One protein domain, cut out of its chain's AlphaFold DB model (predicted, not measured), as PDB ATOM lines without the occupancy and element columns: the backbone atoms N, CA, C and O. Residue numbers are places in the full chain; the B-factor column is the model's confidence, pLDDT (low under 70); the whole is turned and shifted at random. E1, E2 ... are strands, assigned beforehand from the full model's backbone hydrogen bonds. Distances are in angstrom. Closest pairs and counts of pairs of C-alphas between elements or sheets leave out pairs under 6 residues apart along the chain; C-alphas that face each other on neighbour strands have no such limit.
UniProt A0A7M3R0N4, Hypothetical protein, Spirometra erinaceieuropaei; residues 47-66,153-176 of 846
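This is residues 47 to 66 and 153 to 176 of the 846 residues of the protein "Hypothetical protein" of Spirometra erinaceieuropaei (UniProt A0A7M3R0N4). A long hairpin, E1 and E2, with the short strand E3 beside E1, makes a small sheet, from which a tail without named elements reaches away; residues 163 to 169 and 171 to 176 stick out. The printed part has 44 residues, with no named helix and strands E1, E2, E3 along the chain, in the antiparallel order E2, E1, E3. The class is all strand, with 18 residues in named elements, under half. It is loose, with a radius of gyration of the C-alphas of 13.1 A, and flat, spanning 33 by 27 by 11 A.

E1, residues 48 to 55, is 22.0 A long and begins at C-alpha 48 (-33.948, -41.482, -19.205). E2, residues 60 to 66, is 20.1 A long. E3, residues 155 to 157, is 6.5 A long and ends at C-alpha 157 (-30.334, -32.103, -8.315).

E1 and E2 form a hairpin, antiparallel at 165 degrees; N 50 and O 64 are 2.8 A apart, within hydrogen-bond range. E1 and E3 are antiparallel at 146 degrees, with N 157 and O 52 within range at 2.9 A. E2 and E3 are apart.

Residues 67 to 152 are not printed; C-alphas 66 and 153 are 23.4 A apart across the cut. Mean pLDDT of the printed part is 82.2; Leu 58 is under 70.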
ATOM      1  N   GLU A  47     -36.228 -38.882 -22.738       79.25
ATOM      2  CA  GLU A  47     -35.030 -39.646 -22.376       79.25
ATOM      3  C   GLU A  47     -34.998 -40.032 -20.895       79.25
ATOM      4  O   GLU A  47     -35.694 -39.467 -20.047       79.25
ATOM      5  N   GLN A  48     -34.190 -41.044 -20.575       82.56
ATOM      6  CA  GLN A  48     -33.948 -41.482 -19.205       82.56
ATOM      7  C   GLN A  48     -32.735 -40.732 -18.641       82.56
ATOM      8  O   GLN A  48     -31.588 -41.147 -18.804       82.56
ATOM      9  N   VAL A  49     -33.001 -39.606 -17.978       83.62
ATOM     10  CA  VAL A  49     -32.007 -38.903 -17.156       83.62
ATOM     11  C   VAL A  49     -31.746 -39.742 -15.901       83.62
ATOM     12  O   VAL A  49     -32.677 -40.039 -15.155       83.62
ATOM     13  N   ARG A  50     -30.490 -40.144 -15.676       81.12
ATOM     14  CA  ARG A  50     -30.061 -40.928 -14.501       81.12
ATOM     15  C   ARG A  50     -29.642 -40.069 -13.313       81.12
ATOM     16  O   ARG A  50     -29.647 -40.556 -12.189       81.12
ATOM     17  N   GLY A  51     -29.287 -38.808 -13.542       83.81
ATOM     18  CA  GLY A  51     -28.952 -37.868 -12.477       83.81
ATOM     19  C   GLY A  51     -28.636 -36.479 -13.015       83.81
ATOM     20  O   GLY A  51     -28.290 -36.326 -14.186       83.81
ATOM     21  N   VAL A  52     -28.752 -35.477 -12.147       87.81
ATOM     22  CA  VAL A  52     -28.313 -34.102 -12.404       87.81
ATOM     23  C   VAL A  52     -27.473 -33.650 -11.215       87.81
ATOM     24  O   VAL A  52     -27.773 -33.999 -10.070       87.81
ATOM     25  N   ARG A  53     -26.416 -32.883 -11.469       88.19
ATOM     26  CA  ARG A  53     -25.609 -32.238 -10.426       88.19
ATOM     27  C   ARG A  53     -25.232 -30.822 -10.844       88.19
ATOM     28  O   ARG A  53     -25.069 -30.551 -12.030       88.19
ATOM     29  N   ILE A  54     -25.129 -29.919  -9.876       88.12
ATOM     30  CA  ILE A  54     -24.864 -28.496 -10.110       88.12
ATOM     31  C   ILE A  54     -23.852 -27.951  -9.099       88.12
ATOM     32  O   ILE A  54     -23.863 -28.322  -7.924       88.12
ATOM     33  N   LYS A  55     -22.993 -27.040  -9.551       85.31
ATOM     34  CA  LYS A  55     -22.175 -26.168  -8.701       85.31
ATOM     35  C   LYS A  55     -22.823 -24.789  -8.707       85.31
ATOM     36  O   LYS A  55     -22.605 -23.996  -9.616       85.31
ATOM     37  N   SER A  56     -23.679 -24.542  -7.712       73.00
ATOM     38  CA  SER A  56     -24.622 -23.406  -7.672       73.00
ATOM     39  C   SER A  56     -23.985 -22.020  -7.495       73.00
ATOM     40  O   SER A  56     -24.700 -21.055  -7.275       73.00
ATOM     41  N   THR A  57     -22.656 -21.938  -7.479       73.88
ATOM     42  CA  THR A  57     -21.852 -20.706  -7.392       73.88
ATOM     43  C   THR A  57     -21.035 -20.457  -8.663       73.88
ATOM     44  O   THR A  57     -20.316 -19.471  -8.739       73.88
ATOM     45  N   LEU A  58     -21.110 -21.367  -9.643       69.75
ATOM     46  CA  LEU A  58     -20.340 -21.351 -10.893       69.75
ATOM     47  C   LEU A  58     -21.234 -21.539 -12.133       69.75
ATOM     48  O   LEU A  58     -20.712 -21.771 -13.225       69.75
ATOM     49  N   ASP A  59     -22.560 -21.570 -11.931       74.00
ATOM     50  CA  ASP A  59     -23.599 -21.934 -12.908       74.00
ATOM     51  C   ASP A  59     -23.211 -23.103 -13.819       74.00
ATOM     52  O   ASP A  59     -23.456 -23.125 -15.030       74.00
ATOM     53  N   HIS A  60     -22.570 -24.094 -13.194       82.88
ATOM     54  CA  HIS A  60     -22.014 -25.255 -13.858       82.88
ATOM     55  C   HIS A  60     -22.872 -26.481 -13.538       82.88
ATOM     56  O   HIS A  60     -22.870 -26.976 -12.406       82.88
ATOM     57  N   MET A  61     -23.630 -26.954 -14.527       85.94
ATOM     58  CA  MET A  61     -24.566 -28.075 -14.395       85.94
ATOM     59  C   MET A  61     -24.138 -29.241 -15.285       85.94
ATOM     60  O   MET A  61     -23.770 -29.041 -16.439       85.94
ATOM     61  N   GLU A  62     -24.260 -30.462 -14.768       86.19
ATOM     62  CA  GLU A  62     -24.146 -31.702 -15.533       86.19
ATOM     63  C   GLU A  62     -25.444 -32.510 -15.476       86.19
ATOM     64  O   GLU A  62     -26.007 -32.737 -14.401       86.19
ATOM     65  N   ILE A  63     -25.885 -32.987 -16.641       88.44
ATOM     66  CA  ILE A  63     -27.020 -33.898 -16.808       88.44
ATOM     67  C   ILE A  63     -26.491 -35.230 -17.346       88.44
ATOM     68  O   ILE A  63     -25.928 -35.288 -18.439       88.44
ATOM     69  N   ASN A  64     -26.709 -36.307 -16.591       83.06
ATOM     70  CA  ASN A  64     -26.329 -37.665 -16.973       83.06
ATOM     71  C   ASN A  64     -27.512 -38.363 -17.640       83.06
ATOM     72  O   ASN A  64     -28.515 -38.669 -16.990       83.06
ATOM     73  N   ILE A  65     -27.384 -38.646 -18.932       84.12
ATOM     74  CA  ILE A  65     -28.410 -39.304 -19.745       84.12
ATOM     75  C   ILE A  65     -27.963 -40.747 -19.993       84.12
ATOM     76  O   ILE A  65     -26.810 -40.984 -20.356       84.12
ATOM     77  N   SER A  66     -28.847 -41.732 -19.802       74.62
ATOM     78  CA  SER A  66     -28.554 -43.086 -20.289       74.62
ATOM     79  C   SER A  66     -28.964 -43.257 -21.740       74.62
ATOM     80  O   SER A  66     -30.136 -43.100 -22.088       74.62
ATOM     81  N   PRO A 153     -17.861 -28.003  -4.335       86.62
ATOM     82  CA  PRO A 153     -18.531 -29.298  -4.245       86.62
ATOM     83  C   PRO A 153     -19.764 -29.394  -5.155       86.62
ATOM     84  O   PRO A 153     -20.491 -28.425  -5.384       86.62
ATOM     85  N   TRP A 154     -20.029 -30.602  -5.655       88.12
ATOM     86  CA  TRP A 154     -21.235 -30.912  -6.423       88.12
ATOM     87  C   TRP A 154     -22.462 -31.025  -5.515       88.12
ATOM     88  O   TRP A 154     -22.491 -31.868  -4.620       88.12
ATOM     89  N   LYS A 155     -23.519 -30.258  -5.800       88.62
ATOM     90  CA  LYS A 155     -24.845 -30.456  -5.197       88.62
ATOM     91  C   LYS A 155     -25.688 -31.372  -6.099       88.62
ATOM     92  O   LYS A 155     -25.761 -31.108  -7.304       88.62
ATOM     93  N   PRO A 156     -26.324 -32.437  -5.577       88.25
ATOM     94  CA  PRO A 156     -27.239 -33.263  -6.360       88.25
ATOM     95  C   PRO A 156     -28.528 -32.492  -6.676       88.25
ATOM     96  O   PRO A 156     -29.034 -31.741  -5.845       88.25
ATOM     97  N   ALA A 157     -29.082 -32.705  -7.868       85.44
ATOM     98  CA  ALA A 157     -30.334 -32.103  -8.315       85.44
ATOM     99  C   ALA A 157     -31.268 -33.166  -8.920       85.44
ATOM    100  O   ALA A 157     -30.828 -34.194  -9.439       85.44
ATOM    101  N   ARG A 158     -32.585 -32.931  -8.848       84.56
ATOM    102  CA  ARG A 158     -33.611 -33.879  -9.316       84.56
ATOM    103  C   ARG A 158     -34.262 -33.360 -10.595       84.56
ATOM    104  O   ARG A 158     -34.923 -32.327 -10.575       84.56
ATOM    105  N   PHE A 159     -34.123 -34.098 -11.695       85.50
ATOM    106  CA  PHE A 159     -34.841 -33.798 -12.935       85.50
ATOM    107  C   PHE A 159     -36.325 -34.173 -12.797       85.50
ATOM    108  O   PHE A 159     -36.678 -35.354 -12.829       85.50
ATOM    109  N   LYS A 160     -37.201 -33.172 -12.657       83.62
ATOM    110  CA  LYS A 160     -38.643 -33.338 -12.885       83.62
ATOM    111  C   LYS A 160     -38.889 -33.400 -14.398       83.62
ATOM    112  O   LYS A 160     -38.527 -32.472 -15.114       83.62
ATOM    113  N   ARG A 161     -39.540 -34.459 -14.892       80.94
ATOM    114  CA  ARG A 161     -40.142 -34.441 -16.238       80.94
ATOM    115  C   ARG A 161     -41.389 -33.561 -16.213       80.94
ATOM    116  O   ARG A 161     -42.186 -33.686 -15.286       80.94
ATOM    117  N   TYR A 162     -41.590 -32.761 -17.259       81.56
ATOM    118  CA  TYR A 162     -42.826 -32.003 -17.450       81.56
ATOM    119  C   TYR A 162     -44.059 -32.921 -17.421       81.56
ATOM    120  O   TYR A 162     -44.121 -33.915 -18.150       81.56
ATOM    121  N   LYS A 163     -45.049 -32.561 -16.601       81.31
ATOM    122  CA  LYS A 163     -46.382 -33.171 -16.555       81.31
ATOM    123  C   LYS A 163     -47.428 -32.062 -16.713       81.31
ATOM    124  O   LYS A 163     -47.383 -31.125 -15.920       81.31
ATOM    125  N   PRO A 164     -48.394 -32.164 -17.647       81.12
ATOM    126  CA  PRO A 164     -49.433 -31.144 -17.812       81.12
ATOM    127  C   PRO A 164     -50.225 -30.841 -16.530       81.12
ATOM    128  O   PRO A 164     -50.520 -29.684 -16.269       81.12
ATOM    129  N   LEU A 165     -50.498 -31.858 -15.702       82.06
ATOM    130  CA  LEU A 165     -51.254 -31.715 -14.449       82.06
ATOM    131  C   LEU A 165     -50.554 -30.826 -13.404       82.06
ATOM    132  O   LEU A 165     -51.222 -30.102 -12.682       82.06
ATOM    133  N   ASN A 166     -49.218 -30.841 -13.353       81.19
ATOM    134  CA  ASN A 166     -48.421 -30.008 -12.441       81.19
ATOM    135  C   ASN A 166     -47.912 -28.722 -13.123       81.19
ATOM    136  O   ASN A 166     -47.156 -27.959 -12.530       81.19
ATOM    137  N   ALA A 167     -48.296 -28.463 -14.382       77.81
ATOM    138  CA  ALA A 167     -47.734 -27.373 -15.180       77.81
ATOM    139  C   ALA A 167     -48.097 -25.971 -14.666       77.81
ATOM    140  O   ALA A 167     -47.427 -25.013 -15.046       77.81
ATOM    141  N   PHE A 168     -49.136 -25.853 -13.833       81.06
ATOM    142  CA  PHE A 168     -49.458 -24.629 -13.103       81.06
ATOM    143  C   PHE A 168     -48.547 -24.469 -11.876       81.06
ATOM    144  O   PHE A 168     -47.859 -23.462 -11.762       81.06
ATOM    145  N   GLU A 169     -48.450 -25.486 -11.015       83.06
ATOM    146  CA  GLU A 169     -47.597 -25.483  -9.811       83.06
ATOM    147  C   GLU A 169     -46.109 -25.259 -10.131       83.06
ATOM    148  O   GLU A 169     -45.442 -24.451  -9.493       83.06
ATOM    149  N   ASP A 170     -45.584 -25.937 -11.160       77.25
ATOM    150  CA  ASP A 170     -44.188 -25.805 -11.602       77.25
ATOM    151  C   ASP A 170     -43.905 -24.459 -12.320       77.25
ATOM    152  O   ASP A 170     -42.759 -24.201 -12.700       77.25
ATOM    153  N   ARG A 171     -44.918 -23.601 -12.541       83.69
ATOM    154  CA  ARG A 171     -44.793 -22.308 -13.255       83.69
ATOM    155  C   ARG A 171     -45.404 -21.101 -12.544       83.69
ATOM    156  O   ARG A 171     -45.135 -19.986 -12.980       83.69
ATOM    157  N   SER A 172     -46.170 -21.272 -11.470       82.50
ATOM    158  CA  SER A 172     -46.784 -20.164 -10.719       82.50
ATOM    159  C   SER A 172     -45.744 -19.154 -10.223       82.50
ATOM    160  O   SER A 172     -46.001 -17.958 -10.227       82.50
ATOM    161  N   ILE A 173     -44.522 -19.618  -9.939       78.25
ATOM    162  CA  ILE A 173     -43.344 -18.797  -9.601       78.25
ATOM    163  C   ILE A 173     -42.878 -17.821 -10.703       78.25
ATOM    164  O   ILE A 173     -41.966 -17.038 -10.449       78.25
ATOM    165  N   LEU A 174     -43.430 -17.910 -11.918       82.00
ATOM    166  CA  LEU A 174     -43.195 -16.977 -13.030       82.00
ATOM    167  C   LEU A 174     -44.286 -15.895 -13.120       82.00
ATOM    168  O   LEU A 174     -44.108 -14.910 -13.830       82.00
ATOM    169  N   MET A 175     -45.410 -16.088 -12.426       81.31
ATOM    170  CA  MET A 175     -46.512 -15.130 -12.338       81.31
ATOM    171  C   MET A 175     -46.258 -14.142 -11.192       81.31
ATOM    172  O   MET A 175     -45.443 -14.402 -10.303       81.31
ATOM    173  N   CYS A 176     -46.966 -13.015 -11.201       73.25
ATOM    174  CA  CYS A 176     -47.041 -12.105 -10.055       73.25
ATOM    175  C   CYS A 176     -48.319 -12.407  -9.260       73.25
ATOM    176  O   CYS A 176     -49.332 -12.777  -9.858       73.25
TER     177      CYS A 176